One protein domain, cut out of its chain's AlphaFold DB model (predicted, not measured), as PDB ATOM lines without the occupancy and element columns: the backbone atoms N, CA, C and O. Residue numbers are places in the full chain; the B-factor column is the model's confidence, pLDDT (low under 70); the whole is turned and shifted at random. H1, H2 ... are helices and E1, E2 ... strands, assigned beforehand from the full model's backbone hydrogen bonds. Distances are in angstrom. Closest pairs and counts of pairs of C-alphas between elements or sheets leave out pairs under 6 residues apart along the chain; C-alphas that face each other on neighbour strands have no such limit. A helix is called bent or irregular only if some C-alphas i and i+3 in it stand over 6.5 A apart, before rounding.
ATOM      1  N   LEU A   4       0.960  -4.630  22.854       55.91
ATOM      2  CA  LEU A   4      -0.359  -4.677  23.482       55.91
ATOM      3  C   LEU A   4      -0.269  -4.471  25.005       55.91
ATOM      4  O   LEU A   4      -1.044  -3.678  25.545       55.91
ATOM      5  N   ASP A   5       0.724  -5.064  25.675       67.44
ATOM      6  CA  ASP A   5       0.947  -4.897  27.122       67.44
ATOM      7  C   ASP A   5       1.341  -3.455  27.468       67.44
ATOM      8  O   ASP A   5       0.838  -2.868  28.426       67.44
ATOM      9  N   MET A   6       2.193  -2.833  26.645       62.75
ATOM     10  CA  MET A   6       2.610  -1.439  26.845       62.75
ATOM     11  C   MET A   6       1.447  -0.459  26.685       62.75
ATOM     12  O   MET A   6       1.361   0.534  27.411       62.75
ATOM     13  N   SER A   7       0.524  -0.737  25.762       64.88
ATOM     14  CA  SER A   7      -0.679   0.078  25.580       64.88
ATOM     15  C   SER A   7      -1.644  -0.020  26.770       64.88
ATOM     16  O   SER A   7      -2.245   0.989  27.147       64.88
ATOM     17  N   ALA A   8      -1.746  -1.194  27.402       72.19
ATOM     18  CA  ALA A   8      -2.543  -1.403  28.606       72.19
ATOM     19  C   ALA A   8      -1.925  -0.687  29.817       72.19
ATOM     20  O   ALA A   8      -2.624   0.035  30.527       72.19
ATOM     21  N   LEU A   9      -0.601  -0.770  29.982       70.69
ATOM     22  CA  LEU A   9       0.127  -0.070  31.047       70.69
ATOM     23  C   LEU A   9       0.047   1.460  30.911       70.69
ATOM     24  O   LEU A   9      -0.038   2.163  31.913       70.69
ATOM     25  N   ARG A  10      -0.020   1.999  29.682       68.44
ATOM     26  CA  ARG A  10      -0.284   3.436  29.448       68.44
ATOM     27  C   ARG A  10      -1.671   3.881  29.905       68.44
ATOM     28  O   ARG A  10      -1.846   5.055  30.214       68.44
ATOM     29  N   ARG A  11      -2.650   2.975  29.911       77.50
ATOM     30  CA  ARG A  11      -4.031   3.249  30.344       77.50
ATOM     31  C   ARG A  11      -4.234   3.061  31.846       77.50
ATOM     32  O   ARG A  11      -5.312   3.395  32.330       77.50
ATOM     33  N   LEU A  12      -3.224   2.553  32.557       85.19
ATOM     34  CA  LEU A  12      -3.255   2.341  34.004       85.19
ATOM     35  C   LEU A  12      -3.541   3.653  34.745       85.19
ATOM     36  O   LEU A  12      -4.397   3.708  35.622       85.19
ATOM     37  N   TRP A  13      -2.861   4.724  34.339       89.06
ATOM     38  CA  TRP A  13      -3.051   6.064  34.875       89.06
ATOM     39  C   TRP A  13      -3.886   6.901  33.919       89.06
ATOM     40  O   TRP A  13      -3.514   7.109  32.762       89.06
ATOM     41  N   LYS A  14      -4.992   7.442  34.417       89.25
ATOM     42  CA  LYS A  14      -5.795   8.422  33.689       89.25
ATOM     43  C   LYS A  14      -5.387   9.816  34.155       89.25
ATOM     44  O   LYS A  14      -5.225  10.055  35.345       89.25
ATOM     45  N   SER A  15      -5.186  10.734  33.213       89.69
ATOM     46  CA  SER A  15      -4.750  12.107  33.499       89.69
ATOM     47  C   SER A  15      -5.809  13.124  33.092       89.69
ATOM     48  O   SER A  15      -6.412  12.987  32.027       89.69
ATOM     49  N   GLY A  16      -5.967  14.180  33.882       87.06
ATOM     50  CA  GLY A  16      -6.852  15.303  33.592       87.06
ATOM     51  C   GLY A  16      -6.372  16.610  34.229       87.06
ATOM     52  O   GLY A  16      -5.344  16.636  34.914       87.06
ATOM     53  N   PRO A  17      -7.085  17.722  33.998       85.06
ATOM     54  CA  PRO A  17      -6.861  18.950  34.750       85.06
ATOM     55  C   PRO A  17      -7.247  18.737  36.219       85.06
ATOM     56  O   PRO A  17      -8.249  18.084  36.517       85.06
ATOM     57  N   SER A  18      -6.459  19.298  37.136       86.50
ATOM     58  CA  SER A  18      -6.799  19.271  38.561       86.50
ATOM     59  C   SER A  18      -7.987  20.179  38.865       86.50
ATOM     60  O   SER A  18      -8.106  21.271  38.313       86.50
ATOM     61  N   ARG A  19      -8.851  19.723  39.778       84.94
ATOM     62  CA  ARG A  19      -9.963  20.510  40.332       84.94
ATOM     63  C   ARG A  19      -9.545  21.356  41.536       84.94
ATOM     64  O   ARG A  19     -10.269  22.271  41.910       84.94
ATOM     65  N   LEU A  20      -8.403  21.044  42.152       84.19
ATOM     66  CA  LEU A  20      -7.879  21.786  43.294       84.19
ATOM     67  C   LEU A  20      -7.206  23.081  42.844       84.19
ATOM     68  O   LEU A  20      -6.393  23.088  41.916       84.19
ATOM     69  N   GLU A  21      -7.504  24.164  43.557       80.19
ATOM     70  CA  GLU A  21      -6.937  25.482  43.295       80.19
ATOM     71  C   GLU A  21      -5.408  25.471  43.470       80.19
ATOM     72  O   GLU A  21      -4.867  24.949  44.446       80.19
ATOM     73  N   GLY A  22      -4.695  26.010  42.478       80.94
ATOM     74  CA  GLY A  22      -3.229  26.028  42.429       80.94
ATOM     75  C   GLY A  22      -2.577  24.749  41.890       80.94
ATOM     76  O   GLY A  22      -1.412  24.783  41.494       80.94
ATOM     77  N   TYR A  23      -3.300  23.632  41.790       88.12
ATOM     78  CA  TYR A  23      -2.772  22.402  41.201       88.12
ATOM     79  C   TYR A  23      -3.023  22.371  39.692       88.12
ATOM     80  O   TYR A  23      -4.077  22.754  39.195       88.12
ATOM     81  N   SER A  24      -2.018  21.919  38.947       88.00
ATOM     82  CA  SER A  24      -1.984  21.987  37.483       88.00
ATOM     83  C   SER A  24      -2.476  20.716  36.796       88.00
ATOM     84  O   SER A  24      -3.119  20.790  35.751       88.00
ATOM     85  N   LYS A  25      -2.177  19.546  37.363       91.25
ATOM     86  CA  LYS A  25      -2.508  18.246  36.774       91.25
ATOM     87  C   LYS A  25      -3.056  17.319  37.840       91.25
ATOM     88  O   LYS A  25      -2.598  17.385  38.977       91.25
ATOM     89  N   HIS A  26      -3.969  16.453  37.436       93.56
ATOM     90  CA  HIS A  26      -4.531  15.402  38.263       93.56
ATOM     91  C   HIS A  26      -4.358  14.054  37.567       93.56
ATOM     92  O   HIS A  26      -4.569  13.938  36.356       93.56
ATOM     93  N   TYR A  27      -3.963  13.049  38.332       93.94
ATOM     94  CA  TYR A  27      -3.813  11.674  37.885       93.94
ATOM     95  C   TYR A  27      -4.615  10.776  38.802       93.94
ATOM     96  O   TYR A  27      -4.555  10.950  40.011       93.94
ATOM     97  N   TYR A  28      -5.315   9.803  38.237       93.56
ATOM     98  CA  TYR A  28      -6.044   8.829  39.030       93.56
ATOM     99  C   TYR A  28      -5.899   7.426  38.457       93.56
ATOM    100  O   TYR A  28      -5.736   7.234  37.244       93.56
ATOM    101  N   THR A  29      -5.942   6.446  39.346       93.12
ATOM    102  CA  THR A  29      -5.965   5.028  39.014       93.12
ATOM    103  C   THR A  29      -6.765   4.264  40.061       93.12
ATOM    104  O   THR A  29      -6.885   4.699  41.205       93.12
ATOM    105  N   GLU A  30      -7.327   3.140  39.644       91.69
ATOM    106  CA  GLU A  30      -8.099   2.237  40.488       91.69
ATOM    107  C   GLU A  30      -7.436   0.866  40.404       91.69
ATOM    108  O   GLU A  30      -7.140   0.363  39.313       91.69
ATOM    109  N   THR A  31      -7.144   0.294  41.564       89.00
ATOM    110  CA  THR A  31      -6.513  -1.020  41.662       89.00
ATOM    111  C   THR A  31      -7.556  -2.138  41.576       89.00
ATOM    112  O   THR A  31      -8.728  -1.905  41.863       89.00
ATOM    113  N   PRO A  32      -7.166  -3.376  41.216       85.69
ATOM    114  CA  PRO A  32      -8.087  -4.513  41.180       85.69
ATOM    115  C   PRO A  32      -8.748  -4.809  42.530       85.69
ATOM    116  O   PRO A  32      -9.844  -5.359  42.561       85.69
ATOM    117  N   ASP A  33      -8.084  -4.430  43.625       85.62
ATOM    118  CA  ASP A  33      -8.582  -4.586  44.993       85.62
ATOM    119  C   ASP A  33      -9.619  -3.509  45.373       85.62
ATOM    120  O   ASP A  33     -10.212  -3.570  46.452       85.62
ATOM    121  N   GLY A  34      -9.866  -2.537  44.486       87.88
ATOM    122  CA  GLY A  34     -10.794  -1.423  44.686       87.88
ATOM    123  C   GLY A  34     -10.182  -0.216  45.397       87.88
ATOM    124  O   GLY A  34     -10.912   0.709  45.746       87.88
ATOM    125  N   ASP A  35      -8.866  -0.201  45.636       91.19
ATOM    126  CA  ASP A  35      -8.193   0.985  46.171       91.19
ATOM    127  C   ASP A  35      -8.053   2.048  45.076       91.19
ATOM    128  O   ASP A  35      -7.610   1.747  43.961       91.19
ATOM    129  N   GLU A  36      -8.369   3.296  45.407       93.25
ATOM    130  CA  GLU A  36      -8.261   4.440  44.503       93.25
ATOM    131  C   GLU A  36      -7.032   5.275  44.874       93.25
ATOM    132  O   GLU A  36      -6.846   5.669  46.031       93.25
ATOM    133  N   LEU A  37      -6.189   5.563  43.883       93.44
ATOM    134  CA  LEU A  37      -5.040   6.451  44.026       93.44
ATOM    135  C   LEU A  37      -5.246   7.689  43.167       93.44
ATOM    136  O   LEU A  37      -5.291   7.601  41.940       93.44
ATOM    137  N   GLU A  38      -5.265   8.846  43.811       94.69
ATOM    138  CA  GLU A  38      -5.325  10.148  43.162       94.69
ATOM    139  C   GLU A  38      -4.065  10.960  43.466       94.69
ATOM    140  O   GLU A  38      -3.554  10.969  44.588       94.69
ATOM    141  N   LEU A  39      -3.557  11.671  42.463       94.69
ATOM    142  CA  LEU A  39      -2.410  12.558  42.582       94.69
ATOM    143  C   LEU A  39      -2.695  13.905  41.945       94.69
ATOM    144  O   LEU A  39      -2.870  14.003  40.732       94.69
ATOM    145  N   ASP A  40      -2.599  14.958  42.745       94.38
ATOM    146  CA  ASP A  40      -2.632  16.332  42.271       94.38
ATOM    147  C   ASP A  40      -1.222  16.917  42.279       94.38
ATOM    148  O   ASP A  40      -0.522  16.924  43.295       94.38
ATOM    149  N   TYR A  41      -0.796  17.457  41.138       95.19
ATOM    150  CA  TYR A  41       0.527  18.044  40.967       95.19
ATOM    151  C   TYR A  41       0.479  19.553  40.739       95.19
ATOM    152  O   TYR A  41      -0.160  20.051  39.806       95.19
ATOM    153  N   HIS A  42       1.228  20.287  41.556       93.25
ATOM    154  CA  HIS A  42       1.437  21.723  41.447       93.25
ATOM    155  C   HIS A  42       2.812  22.010  40.827       93.25
ATOM    156  O   HIS A  42       3.833  21.997  41.518       93.25
ATOM    157  N   PHE A  43       2.831  22.372  39.540       87.88
ATOM    158  CA  PHE A  43       4.067  22.593  38.779       87.88
ATOM    159  C   PHE A  43       4.995  23.652  39.399       87.88
ATOM    160  O   PHE A  43       6.157  23.370  39.662       87.88
ATOM    161  N   ALA A  44       4.487  24.851  39.713       87.75
ATOM    162  CA  ALA A  44       5.340  25.949  40.191       87.75
ATOM    163  C   ALA A  44       5.998  25.704  41.564       87.75
ATOM    164  O   ALA A  44       7.043  26.279  41.860       87.75
ATOM    165  N   ARG A  45       5.383  24.879  42.421       89.19
ATOM    166  CA  ARG A  45       5.895  24.573  43.767       89.19
ATOM    167  C   ARG A  45       6.570  23.206  43.856       89.19
ATOM    168  O   ARG A  45       7.077  22.893  44.933       89.19
ATOM    169  N   GLU A  46       6.578  22.434  42.763       91.50
ATOM    170  CA  GLU A  46       7.052  21.042  42.709       91.50
ATOM    171  C   GLU A  46       6.464  20.212  43.860       91.50
ATOM    172  O   GLU A  46       7.169  19.546  44.625       91.50
ATOM    173  N   MET A  47       5.149  20.348  44.033       93.31
ATOM    174  CA  MET A  47       4.402  19.775  45.147       93.31
ATOM    175  C   MET A  47       3.377  18.776  44.624       93.31
ATOM    176  O   MET A  47       2.651  19.063  43.673       93.31
ATOM    177  N   VAL A  48       3.336  17.612  45.255       95.00
ATOM    178  CA  VAL A  48       2.480  16.483  44.908       95.00
ATOM    179  C   VAL A  48       1.612  16.174  46.116       95.00
ATOM    180  O   VAL A  48       2.129  15.928  47.204       95.00
ATOM    181  N   LYS A  49       0.298  16.185  45.930       95.06
ATOM    182  CA  LYS A  49      -0.654  15.680  46.912       95.06
ATOM    183  C   LYS A  49      -1.119  14.309  46.446       95.06
ATOM    184  O   LYS A  49      -1.607  14.196  45.330       95.06
ATOM    185  N   ILE A  50      -0.954  13.299  47.286       94.50
ATOM    186  CA  ILE A  50      -1.429  11.935  47.056       94.50
ATOM    187  C   ILE A  50      -2.638  11.724  47.956       94.50
ATOM    188  O   ILE A  50      -2.533  11.906  49.170       94.50
ATOM    189  N   THR A  51      -3.763  11.336  47.371       94.69
ATOM    190  CA  THR A  51      -4.950  10.880  48.092       94.69
ATOM    191  C   THR A  51      -5.111   9.389  47.819       94.69
ATOM    192  O   THR A  51      -5.168   8.971  46.666       94.69
ATOM    193  N   LEU A  52      -5.134   8.585  48.876       93.75
ATOM    194  CA  LEU A  52      -5.300   7.137  48.817       93.75
ATOM    195  C   LEU A  52      -6.605   6.764  49.516       93.75
ATOM    196  O   LEU A  52      -6.730   6.977  50.723       93.75
ATOM    197  N   THR A  53      -7.538   6.167  48.785       93.81
ATOM    198  CA  THR A  53      -8.759   5.579  49.342       93.81
ATOM    199  C   THR A  53      -8.586   4.067  49.368       93.81
ATOM    200  O   THR A  53      -8.501   3.451  48.311       93.81
ATOM    201  N   MET A  54      -8.525   3.454  50.553       90.75
ATOM    202  CA  MET A  54      -8.384   1.994  50.658       90.75
ATOM    203  C   MET A  54      -9.736   1.306  50.844       90.75
ATOM    204  O   MET A  54     -10.408   1.500  51.866       90.75
ATOM    205  N   ALA A  55     -10.096   0.426  49.914       89.38
ATOM    206  CA  ALA A  55     -11.289  -0.410  49.990       89.38
ATOM    207  C   ALA A  55     -11.213  -1.393  51.166       89.38
ATOM    208  O   ALA A  55     -12.193  -1.562  51.899       89.38
ATOM    209  N   SER A  56     -10.027  -1.955  51.436       86.19
ATOM    210  CA  SER A  56      -9.805  -2.886  52.555       86.19
ATOM    211  C   SER A  56     -10.133  -2.282  53.925       86.19
ATOM    212  O   SER A  56     -10.445  -2.996  54.876       86.19
ATOM    213  N   GLU A  57     -10.072  -0.955  54.041       86.25
ATOM    214  CA  GLU A  57     -10.328  -0.224  55.281       86.25
ATOM    215  C   GLU A  57     -11.684   0.486  55.281       86.25
ATOM    216  O   GLU A  57     -11.862   1.488  55.972       86.25
ATOM    217  N   ARG A  58     -12.664  -0.055  54.541       85.25
ATOM    218  CA  ARG A  58     -14.015   0.517  54.390       85.25
ATOM    219  C   ARG A  58     -14.002   1.912  53.750       85.25
ATOM    220  O   ARG A  58     -14.790   2.768  54.141       85.25
ATOM    221  N   GLY A  59     -13.102   2.143  52.793       83.94
ATOM    222  CA  GLY A  59     -13.004   3.410  52.066       83.94
ATOM    223  C   GLY A  59     -12.357   4.538  52.870       83.94
ATOM    224  O   GLY A  59     -12.658   5.708  52.637       83.94
ATOM    225  N   ARG A  60     -11.494   4.218  53.845       89.44
ATOM    226  CA  ARG A  60     -10.722   5.244  54.557       89.44
ATOM    227  C   ARG A  60      -9.806   5.986  53.598       89.44
ATOM    228  O   ARG A  60      -9.128   5.369  52.775       89.44
ATOM    229  N   GLN A  61      -9.775   7.302  53.764       92.12
ATOM    230  CA  GLN A  61      -9.003   8.206  52.926       92.12
ATOM    231  C   GLN A  61      -7.766   8.703  53.659       92.12
ATOM    232  O   GLN A  61      -7.843   9.202  54.780       92.12
ATOM    233  N   TYR A  62      -6.632   8.620  52.985       93.62
ATOM    234  CA  TYR A  62      -5.341   9.060  53.476       93.62
ATOM    235  C   TYR A  62      -4.767  10.104  52.536       93.62
ATOM    236  O   TYR A  62      -4.859   9.969  51.319       93.62
ATOM    237  N   VAL A  63      -4.168  11.148  53.096       94.06
ATOM    238  CA  VAL A  63      -3.594  12.250  52.328       94.06
ATOM    239  C   VAL A  63      -2.132  12.417  52.704       94.06
ATOM    240  O   VAL A  63      -1.807  12.637  53.872       94.06
ATOM    241  N   ALA A  64      -1.266  12.376  51.696       94.81
ATOM    242  CA  ALA A  64       0.134  12.754  51.798       94.81
ATOM    243  C   ALA A  64       0.411  13.996  50.948       94.81
ATOM    244  O   ALA A  64      -0.003  14.063  49.792       94.81
ATOM    245  N   VAL A  65       1.159  14.961  51.476       94.31
ATOM    246  CA  VAL A  65       1.661  16.104  50.700       94.31
ATOM    247  C   VAL A  65       3.176  16.054  50.684       94.31
ATOM    248  O   VAL A  65       3.818  16.131  51.727       94.31
ATOM    249  N   ILE A  66       3.751  15.952  49.492       95.31
ATOM    250  CA  ILE A  66       5.192  15.888  49.260       95.31
ATOM    251  C   ILE A  66       5.613  17.134  48.493       95.31
ATOM    252  O   ILE A  66       4.976  17.520  47.514       95.31
ATOM    253  N   LYS A  67       6.714  17.758  48.898       94.00
ATOM    254  CA  LYS A  67       7.307  18.892  48.190       94.00
ATOM    255  C   LYS A  67       8.794  18.648  48.001       94.00
ATOM    256  O   LYS A  67       9.530  18.579  48.982       94.00
ATOM    257  N   LYS A  68       9.237  18.551  46.745       91.38
ATOM    258  CA  LYS A  68      10.651  18.323  46.383       91.38
ATOM    259  C   LYS A  68      11.299  17.158  47.153       91.38
ATOM    260  O   LYS A  68      12.402  17.289  47.674       91.38
ATOM    261  N   GLY A  69      10.589  16.039  47.275       89.00
ATOM    262  CA  GLY A  69      11.059  14.851  47.993       89.00
ATOM    263  C   GLY A  69      10.884  14.863  49.509       89.00
ATOM    264  O   GLY A  69      11.090  13.831  50.138       89.00
ATOM    265  N   VAL A  70      10.471  15.982  50.107       92.31
ATOM    266  CA  VAL A  70      10.202  16.068  51.546       92.31
ATOM    267  C   VAL A  70       8.712  15.881  51.793       92.31
ATOM    268  O   VAL A  70       7.891  16.608  51.225       92.31
ATOM    269  N   VAL A  71       8.356  14.922  52.646       93.94
ATOM    270  CA  VAL A  71       6.973  14.738  53.093       93.94
ATOM    271  C   VAL A  71       6.631  15.843  54.091       93.94
ATOM    272  O   VAL A  71       7.271  15.975  55.130       93.94
ATOM    273  N   LEU A  72       5.657  16.684  53.746       92.81
ATOM    274  CA  LEU A  72       5.208  17.805  54.573       92.81
ATOM    275  C   LEU A  72       4.068  17.413  55.511       92.81
ATOM    276  O   LEU A  72       3.938  17.982  56.590       92.81
ATOM    277  N   GLN A  73       3.206  16.503  55.061       92.06
ATOM    278  CA  GLN A  73       1.994  16.141  55.776       92.06
ATOM    279  C   GLN A  73       1.579  14.719  55.426       92.06
ATOM    280  O   GLN A  73       1.541  14.374  54.247       92.06
ATOM    281  N   GLU A  74       1.202  13.952  56.444       93.50
ATOM    282  CA  GLU A  74       0.604  12.625  56.321       93.50
ATOM    283  C   GLU A  74      -0.576  12.543  57.285       93.50
ATOM    284  O   GLU A  74      -0.405  12.707  58.494       93.50
ATOM    285  N   ARG A  75      -1.792  12.359  56.767       92.69
ATOM    286  CA  ARG A  75      -2.999  12.323  57.600       92.69
ATOM    287  C   ARG A  75      -4.001  11.288  57.132       92.69
ATOM    288  O   ARG A  75      -4.227  11.125  55.937       92.69
ATOM    289  N   ASP A  76      -4.657  10.664  58.100       91.31
ATOM    290  CA  ASP A  76      -5.932   9.980  57.915       91.31
ATOM    291  C   ASP A  76      -7.041  11.040  57.897       91.31
ATOM    292  O   ASP A  76      -7.268  11.737  58.889       91.31
ATOM    293  N   PHE A  77      -7.717  11.185  56.760       85.25
ATOM    294  CA  PHE A  77      -8.806  12.142  56.586       85.25
ATOM    295  C   PHE A  77     -10.067  11.709  57.344       85.25
ATOM    296  O   PHE A  77     -10.783  12.551  57.878       85.25
ATOM    297  N   SER A  78     -10.317  10.401  57.455       79.31
ATOM    298  CA  SER A  78     -11.462   9.855  58.193       79.31
ATOM    299  C   SER A  78     -11.285   9.991  59.707       79.31
ATOM    300  O   SER A  78     -12.252  10.223  60.431       79.31
ATOM    301  N   GLY A  79     -10.051   9.844  60.194       74.75
ATOM    302  CA  GLY A  79      -9.710   9.964  61.614       74.75
ATOM    303  C   GLY A  79      -9.278  11.363  62.062       74.75
ATOM    304  O   GLY A  79      -9.209  11.601  63.268       74.75
ATOM    305  N   ASN A  80      -8.960  12.260  61.120       80.88
ATOM    306  CA  ASN A  80      -8.265  13.537  61.330       80.88
ATOM    307  C   ASN A  80      -7.042  13.410  62.262       80.88
ATOM    308  O   ASN A  80      -6.827  14.222  63.163       80.88
ATOM    309  N   ARG A  81      -6.268  12.338  62.073       87.62
ATOM    310  CA  ARG A  81      -5.059  12.026  62.845       87.62
ATOM    311  C   ARG A  81      -3.869  11.958  61.908       87.62
ATOM    312  O   ARG A  81      -4.012  11.540  60.759       87.62
ATOM    313  N   ASP A  82      -2.704  12.340  62.412       86.50
ATOM    314  CA  ASP A  82      -1.457  12.084  61.703       86.50
ATOM    315  C   ASP A  82      -1.235  10.562  61.653       86.50
ATOM    316  O   ASP A  82      -1.465   9.852  62.640       86.50
ATOM    317  N   ALA A  83      -0.875  10.050  60.481       87.12
ATOM    318  CA  ALA A  83      -0.752   8.620  60.229       87.12
ATOM    319  C   ALA A  83       0.451   8.369  59.327       87.12
ATOM    320  O   ALA A  83       0.552   9.012  58.290       87.12
ATOM    321  N   ASP A  84       1.313   7.418  59.690       89.19
ATOM    322  CA  ASP A  84       2.429   7.013  58.833       89.19
ATOM    323  C   ASP A  84       1.900   6.254  57.609       89.19
ATOM    324  O   ASP A  84       1.298   5.177  57.718       89.19
ATOM    325  N   LEU A  85       2.118   6.834  56.429       91.62
ATOM    326  CA  LEU A  85       1.663   6.282  55.153       91.62
ATOM    327  C   LEU A  85       2.736   5.464  54.438       91.62
ATOM    328  O   LEU A  85       2.457   4.888  53.381       91.62
ATOM    329  N   SER A  86       3.926   5.322  55.026       90.31
ATOM    330  CA  SER A  86       5.066   4.659  54.392       90.31
ATOM    331  C   SER A  86       4.768   3.229  53.975       90.31
ATOM    332  O   SER A  86       4.977   2.855  52.821       90.31
ATOM    333  N   SER A  87       4.207   2.425  54.878       89.75
ATOM    334  CA  SER A  87       3.862   1.024  54.592       89.75
ATOM    335  C   SER A  87       2.655   0.855  53.662       89.75
ATOM    336  O   SER A  87       2.445  -0.236  53.131       89.75
ATOM    337  N   ARG A  88       1.853   1.910  53.476       90.88
ATOM    338  CA  ARG A  88       0.623   1.892  52.674       90.88
ATOM    339  C   ARG A  88       0.913   2.298  51.240       90.88
ATOM    340  O   ARG A  88       0.611   1.545  50.323       90.88
ATOM    341  N   ILE A  89       1.585   3.432  51.058       91.38
ATOM    342  CA  ILE A  89       1.944   3.959  49.739       91.38
ATOM    343  C   ILE A  89       3.013   3.088  49.065       91.38
ATOM    344  O   ILE A  89       2.934   2.850  47.862       91.38
ATOM    345  N   SER A  90       3.972   2.546  49.826       91.38
ATOM    346  CA  SER A  90       5.038   1.693  49.269       91.38
ATOM    347  C   SER A  90       4.526   0.425  48.576       91.38
ATOM    348  O   SER A  90       5.183  -0.068  47.663       91.38
ATOM    349  N   ARG A  91       3.339  -0.082  48.938       90.88
ATOM    350  CA  ARG A  91       2.718  -1.248  48.277       90.88
ATOM    351  C   ARG A  91       2.370  -0.972  46.820       90.88
ATOM    352  O   ARG A  91       2.400  -1.879  45.999       90.88
ATOM    353  N   PHE A  92       2.107   0.287  46.487       90.31
ATOM    354  CA  PHE A  92       1.773   0.709  45.131       90.31
ATOM    355  C   PHE A  92       3.010   1.081  44.307       90.31
ATOM    356  O   PHE A  92       2.877   1.637  43.219       90.31
ATOM    357  N   ARG A  93       4.225   0.776  44.779       90.31
ATOM    358  CA  ARG A  93       5.477   1.088  44.070       90.31
ATOM    359  C   ARG A  93       5.466   0.626  42.611       90.31
ATOM    360  O   ARG A  93       5.887   1.388  41.741       90.31
ATOM    361  N   ASP A  94       4.942  -0.568  42.351       88.69
ATOM    362  CA  ASP A  94       4.875  -1.149  41.007       88.69
ATOM    363  C   ASP A  94       3.935  -0.354  40.085       88.69
ATOM    364  O   ASP A  94       4.202  -0.196  38.896       88.69
ATOM    365  N   TRP A  95       2.882   0.258  40.636       89.25
ATOM    366  CA  TRP A  95       1.977   1.139  39.889       89.25
ATOM    367  C   TRP A  95       2.665   2.443  39.481       89.25
ATOM    368  O   TRP A  95       2.481   2.938  38.363       89.25
ATOM    369  N   PHE A  96       3.500   2.994  40.365       90.38
ATOM    370  CA  PHE A  96       4.291   4.193  40.085       90.38
ATOM    371  C   PHE A  96       5.452   3.942  39.116       90.38
ATOM    372  O   PHE A  96       5.928   4.878  38.471       90.38
ATOM    373  N   GLU A  97       5.896   2.695  38.955       89.19
ATOM    374  CA  GLU A  97       6.950   2.340  38.002       89.19
ATOM    375  C   GLU A  97       6.548   2.605  36.543       89.19
ATOM    376  O   GLU A  97       7.396   2.944  35.712       89.19
ATOM    377  N   TYR A  98       5.248   2.543  36.251       87.50
ATOM    378  CA  TYR A  98       4.670   2.823  34.936       87.50
ATOM    379  C   TYR A  98       3.953   4.180  34.871       87.50
ATOM    380  O   TYR A  98       3.167   4.430  33.957       87.50
ATOM    381  N   PHE A  99       4.233   5.086  35.812       89.88
ATOM    382  CA  PHE A  99       3.599   6.404  35.859       89.88
ATOM    383  C   PHE A  99       3.933   7.253  34.610       89.88
ATOM    384  O   PHE A  99       5.071   7.228  34.139       89.88
ATOM    385  N   PRO A 100       2.991   8.030  34.046       86.69
ATOM    386  CA  PRO A 100       3.198   8.714  32.765       86.69
ATOM    387  C   PRO A 100       4.093   9.967  32.824       86.69
ATOM    388  O   PRO A 100       4.647  10.352  31.794       86.69
ATOM    389  N   ASP A 101       4.249  10.620  33.985       88.12
ATOM    390  CA  ASP A 101       4.971  11.899  34.109       88.12
ATOM    391  C   ASP A 101       6.175  11.824  35.072       88.12
ATOM    392  O   ASP A 101       6.037  11.776  36.296       88.12
ATOM    393  N   ASN A 102       7.385  11.871  34.504       89.50
ATOM    394  CA  ASN A 102       8.637  11.841  35.265       89.50
ATOM    395  C   ASN A 102       8.862  13.083  36.136       89.50
ATOM    396  O   ASN A 102       9.593  12.990  37.119       89.50
ATOM    397  N   HIS A 103       8.276  14.240  35.810       89.12
ATOM    398  CA  HIS A 103       8.439  15.438  36.639       89.12
ATOM    399  C   HIS A 103       7.727  15.280  37.979       89.12
ATOM    400  O   HIS A 103       8.251  15.702  39.010       89.12
ATOM    401  N   VAL A 104       6.570  14.616  37.976       91.25
ATOM    402  CA  VAL A 104       5.838  14.270  39.198       91.25
ATOM    403  C   VAL A 104       6.654  13.278  40.028       91.25
ATOM    404  O   VAL A 104       6.924  13.551  41.195       91.25
ATOM    405  N   LEU A 105       7.133  12.184  39.420       92.38
ATOM    406  CA  LEU A 105       7.983  11.194  40.104       92.38
ATOM    407  C   LEU A 105       9.255  11.819  40.694       92.38
ATOM    408  O   LEU A 105       9.608  11.568  41.846       92.38
ATOM    409  N   SER A 106       9.922  12.686  39.930       91.25
ATOM    410  CA  SER A 106      11.107  13.407  40.392       91.25
ATOM    411  C   SER A 106      10.782  14.368  41.539       91.25
ATOM    412  O   SER A 106      11.598  14.514  42.445       91.25
ATOM    413  N   SER A 107       9.601  14.999  41.532       91.44
ATOM    414  CA  SER A 107       9.150  15.899  42.606       91.44
ATOM    415  C   SER A 107       8.818  15.151  43.898       91.44
ATOM    416  O   SER A 107       8.949  15.717  44.983       91.44
ATOM    417  N   MET A 108       8.432  13.875  43.801       92.31
ATOM    418  CA  MET A 108       8.266  12.996  44.964       92.31
ATOM    419  C   MET A 108       9.601  12.526  45.549       92.31
ATOM    420  O   MET A 108       9.622  12.051  46.677       92.31
ATOM    421  N   GLY A 109      10.712  12.656  44.816       88.81
ATOM    422  CA  GLY A 109      12.071  12.459  45.335       88.81
ATOM    423  C   GLY A 109      12.365  11.075  45.926       88.81
ATOM    424  O   GLY A 109      13.276  10.950  46.734       88.81
ATOM    425  N   GLY A 110      11.600  10.046  45.555       89.75
ATOM    426  CA  GLY A 110      11.732   8.707  46.136       89.75
ATOM    427  C   GLY A 110      11.080   8.530  47.510       89.75
ATOM    428  O   GLY A 110      11.329   7.517  48.169       89.75
ATOM    429  N   ALA A 111      10.237   9.476  47.942       90.12
ATOM    430  CA  ALA A 111       9.401   9.319  49.129       90.12
ATOM    431  C   ALA A 111       8.658   7.975  49.087       90.12
ATOM    432  O   ALA A 111       8.227   7.528  48.022       90.12
ATOM    433  N   TYR A 112       8.555   7.310  50.240       90.56
ATOM    434  CA  TYR A 112       7.935   5.985  50.381       90.56
ATOM    435  C   TYR A 112       8.579   4.862  49.545       90.56
ATOM    436  O   TYR A 112       7.968   3.816  49.330       90.56
ATOM    437  N   GLY A 113       9.808   5.061  49.053       88.25
ATOM    438  CA  GLY A 113      10.490   4.102  48.179       88.25
ATOM    439  C   GLY A 113       9.961   4.089  46.741       88.25
ATOM    440  O   GLY A 113      10.229   3.140  45.996       88.25
ATOM    441  N   LEU A 114       9.209   5.119  46.340       92.12
ATOM    442  CA  LEU A 114       8.674   5.254  44.988       92.12
ATOM    443  C   LEU A 114       9.792   5.492  43.952       92.12
ATOM    444  O   LEU A 114      10.838   6.066  44.265       92.12
ATOM    445  N   PRO A 115       9.608   5.062  42.694       91.25
ATOM    446  CA  PRO A 115      10.595   5.288  41.645       91.25
ATOM    447  C   PRO A 115      10.676   6.773  41.264       91.25
ATOM    448  O   PRO A 115       9.666   7.452  41.123       91.25
ATOM    449  N   MET A 116      11.890   7.275  41.022       88.88
ATOM    450  CA  MET A 116      12.104   8.653  40.543       88.88
ATOM    451  C   MET A 116      11.911   8.803  39.025       88.88
ATOM    452  O   MET A 116      11.828   9.918  38.515       88.88
ATOM    453  N   LYS A 117      11.906   7.688  38.287       88.44
ATOM    454  CA  LYS A 117      11.760   7.646  36.829       88.44
ATOM    455  C   LYS A 117      10.879   6.471  36.437       88.44
ATOM    456  O   LYS A 117      11.062   5.370  36.947       88.44
ATOM    457  N   SER A 118       9.986   6.715  35.490       87.19
ATOM    458  CA  SER A 118       9.096   5.714  34.921       87.19
ATOM    459  C   SER A 118       9.821   4.843  33.900       87.19
ATOM    460  O   SER A 118      10.591   5.352  33.075       87.19
ATOM    461  N   ARG A 119       9.529   3.538  33.900       82.06
ATOM    462  CA  ARG A 119       9.969   2.613  32.842       82.06
ATOM    463  C   ARG A 119       9.324   2.948  31.498       82.06
ATOM    464  O   ARG A 119       9.969   2.841  30.461       82.06
ATOM    465  N   LEU A 120       8.102   3.477  31.520       74.81
ATOM    466  CA  LEU A 120       7.323   3.798  30.324       74.81
ATOM    467  C   LEU A 120       7.993   4.870  29.445       74.81
ATOM    468  O   LEU A 120       7.909   4.838  28.219       74.81
ATOM    469  N   HIS A 121       8.701   5.813  30.072       64.69
ATOM    470  CA  HIS A 121       9.399   6.887  29.367       64.69
ATOM    471  C   HIS A 121      10.748   6.440  28.774       64.69
ATOM    472  O   HIS A 121      11.209   7.032  27.798       64.69
ATOM    473  N   GLN A 122      11.387   5.404  29.330       60.00
ATOM    474  CA  GLN A 122      12.641   4.872  28.783       60.00
ATOM    475  C   GLN A 122      12.416   4.212  27.419       60.00
ATOM    476  O   GLN A 122      13.196   4.453  26.496       60.00
ATOM    477  N   ASP A 123      11.317   3.472  27.265       58.69
ATOM    478  CA  ASP A 123      10.972   2.815  26.002       58.69
ATOM    479  C   ASP A 123      10.515   3.823  24.937       58.69
ATOM    480  O   ASP A 123      10.966   3.758  23.795       58.69
ATOM    481  N   LEU A 124       9.740   4.845  25.324       57.62
ATOM    482  CA  LEU A 124       9.342   5.941  24.426       57.62
ATOM    483  C   LEU A 124      10.528   6.767  23.912       57.62
ATOM    484  O   LEU A 124      10.540   7.146  22.745       57.62
ATOM    485  N   ILE A 125      11.531   7.053  24.751       56.25
ATOM    486  CA  ILE A 125      12.762   7.733  24.309       56.25
ATOM    487  C   ILE A 125      13.574   6.830  23.374       56.25
ATOM    488  O   ILE A 125      14.218   7.311  22.440       56.25
ATOM    489  N   ARG A 126      13.578   5.517  23.620       55.88
ATOM    490  CA  ARG A 126      14.289   4.555  22.776       55.88
ATOM    491  C   ARG A 126      13.649   4.456  21.390       55.88
ATOM    492  O   ARG A 126      14.376   4.479  20.400       55.88
ATOM    493  N   GLU A 127      12.319   4.439  21.320       52.38
ATOM    494  CA  GLU A 127      11.575   4.520  20.061       52.38
ATOM    495  C   GLU A 127      11.729   5.888  19.390       52.38
ATOM    496  O   GLU A 127      12.047   5.949  18.206       52.38
ATOM    497  N   SER A 128      11.580   7.001  20.115       51.34
ATOM    498  CA  SER A 128      11.677   8.340  19.517       51.34
ATOM    499  C   SER A 128      13.063   8.621  18.936       51.34
ATOM    500  O   SER A 128      13.159   9.213  17.862       51.34
ATOM    501  N   ARG A 129      14.133   8.113  19.563       52.25
ATOM    502  CA  ARG A 129      15.494   8.148  19.004       52.25
ATOM    503  C   ARG A 129      15.652   7.262  17.770       52.25
ATOM    504  O   ARG A 129      16.400   7.621  16.864       52.25
ATOM    505  N   ALA A 130      14.961   6.124  17.703       52.69
ATOM    506  CA  ALA A 130      14.949   5.284  16.506       52.69
ATOM    507  C   ALA A 130      14.256   5.997  15.328       52.69
ATOM    508  O   ALA A 130      14.759   5.952  14.206       52.69
ATOM    509  N   TRP A 131      13.175   6.739  15.593       43.28
ATOM    510  CA  TRP A 131      12.463   7.551  14.598       43.28
ATOM    511  C   TRP A 131      13.169   8.873  14.245       43.28
ATOM    512  O   TRP A 131      13.082   9.327  13.105       43.28
ATOM    513  N   GLU A 132      13.915   9.490  15.166       49.16
ATOM    514  CA  GLU A 132      14.751  10.668  14.872       49.16
ATOM    515  C   GLU A 132      15.879  10.355  13.886       49.16
ATOM    516  O   GLU A 132      16.217  11.204  13.062       49.16
ATOM    517  N   ASN A 133      16.392   9.123  13.899       51.84
ATOM    518  CA  ASN A 133      17.362   8.646  12.912       51.84
ATOM    519  C   ASN A 133      16.736   8.345  11.534       51.84
ATOM    520  O   ASN A 133      17.471   8.160  10.567       51.84
TER     521      ASN A 133
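This is residues 4 to 133 of the 247 residues of an uncharacterized protein of Spirochaetaceae bacterium (UniProt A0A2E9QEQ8). One twisted sheet of six strands forms a wall, and two helices, H2 and H3, cover one of its faces, running across the strands, while the other face has no named helix on it. H1 lies beyond the sheet, and H4 leads away from the body as an arm, with residues 124 to 133 sticking out. The printed part has 130 residues, with four named helices and six named strands in the order H1 E1 E2 E3 E4 E5 E6 H2 H3 H4; the class is mixed, and the sheet, antiparallel throughout, runs E1 E2 E3 E4 E5 E6. The whole is compact, with a radius of gyration of the C-alphas of 15.2 A, yet elongated, spanning 55 by 33 by 27 A.

Start at H1, residues 4 to 10, which is not on the sheet. Next comes a meander, each strand the antiparallel neighbour of the one before: E1, residues 14 to 16; E2, 25 to 30; E3, 36 to 42; E4, 47 to 54; E5, 60 to 67; E6, 70 to 76. Look for N 14 and O 28 at 2.9 A between E1 and E2, N 27 and O 39 at 2.8 A between E2 and E3, N 38 and O 51 at 2.9 A between E3 and E4, N 50 and O 64 at 2.8 A between E4 and E5, and N 63 and O 75 at 2.8 A between E5 and E6. H2, residues 86 to 97, is on the sheet at a height of 10.3 A, and its closest C-alphas to E4 are those of Ile 89 and Leu 52, 8.0 A apart. It is irregular: C-alphas 91 and 94 are 7.6 A apart. H3, residues 102 to 108, is on the same face at a height of 8.6 A; its closest C-alphas to E5 are those of Met 108 and Ile 66, 6.0 A apart. H4, residues 119 to 132, is close to H2 but not clearly touching, with C-alphas 97 and 119 closest at 6.0 A. Every O i to N i+4 pair is within hydrogen-bond range in H1 and H3, against 9 of 10 in H4 and 3 of 8 in H2, where 6 of 9 O i to N i+3 pairs are.

Find C-alpha 4 at (-0.359, -4.677, 23.482), where H1 begins. E4 measures 22.6 A, and E5 runs 23.5 A from C-alpha 60 at (-10.722, 5.244, 54.557). H2 measures 16.7 A, and H4 runs 20.3 A to C-alpha 132 at (14.751, 10.668, 14.872).

The C-alphas of Gly 79 and Asn 133 are the two farthest apart, 55.7 A. The printed part has no cut, and no link is long. Confidence is under 70 at residues 4 to 7, 10 and 121 to 133.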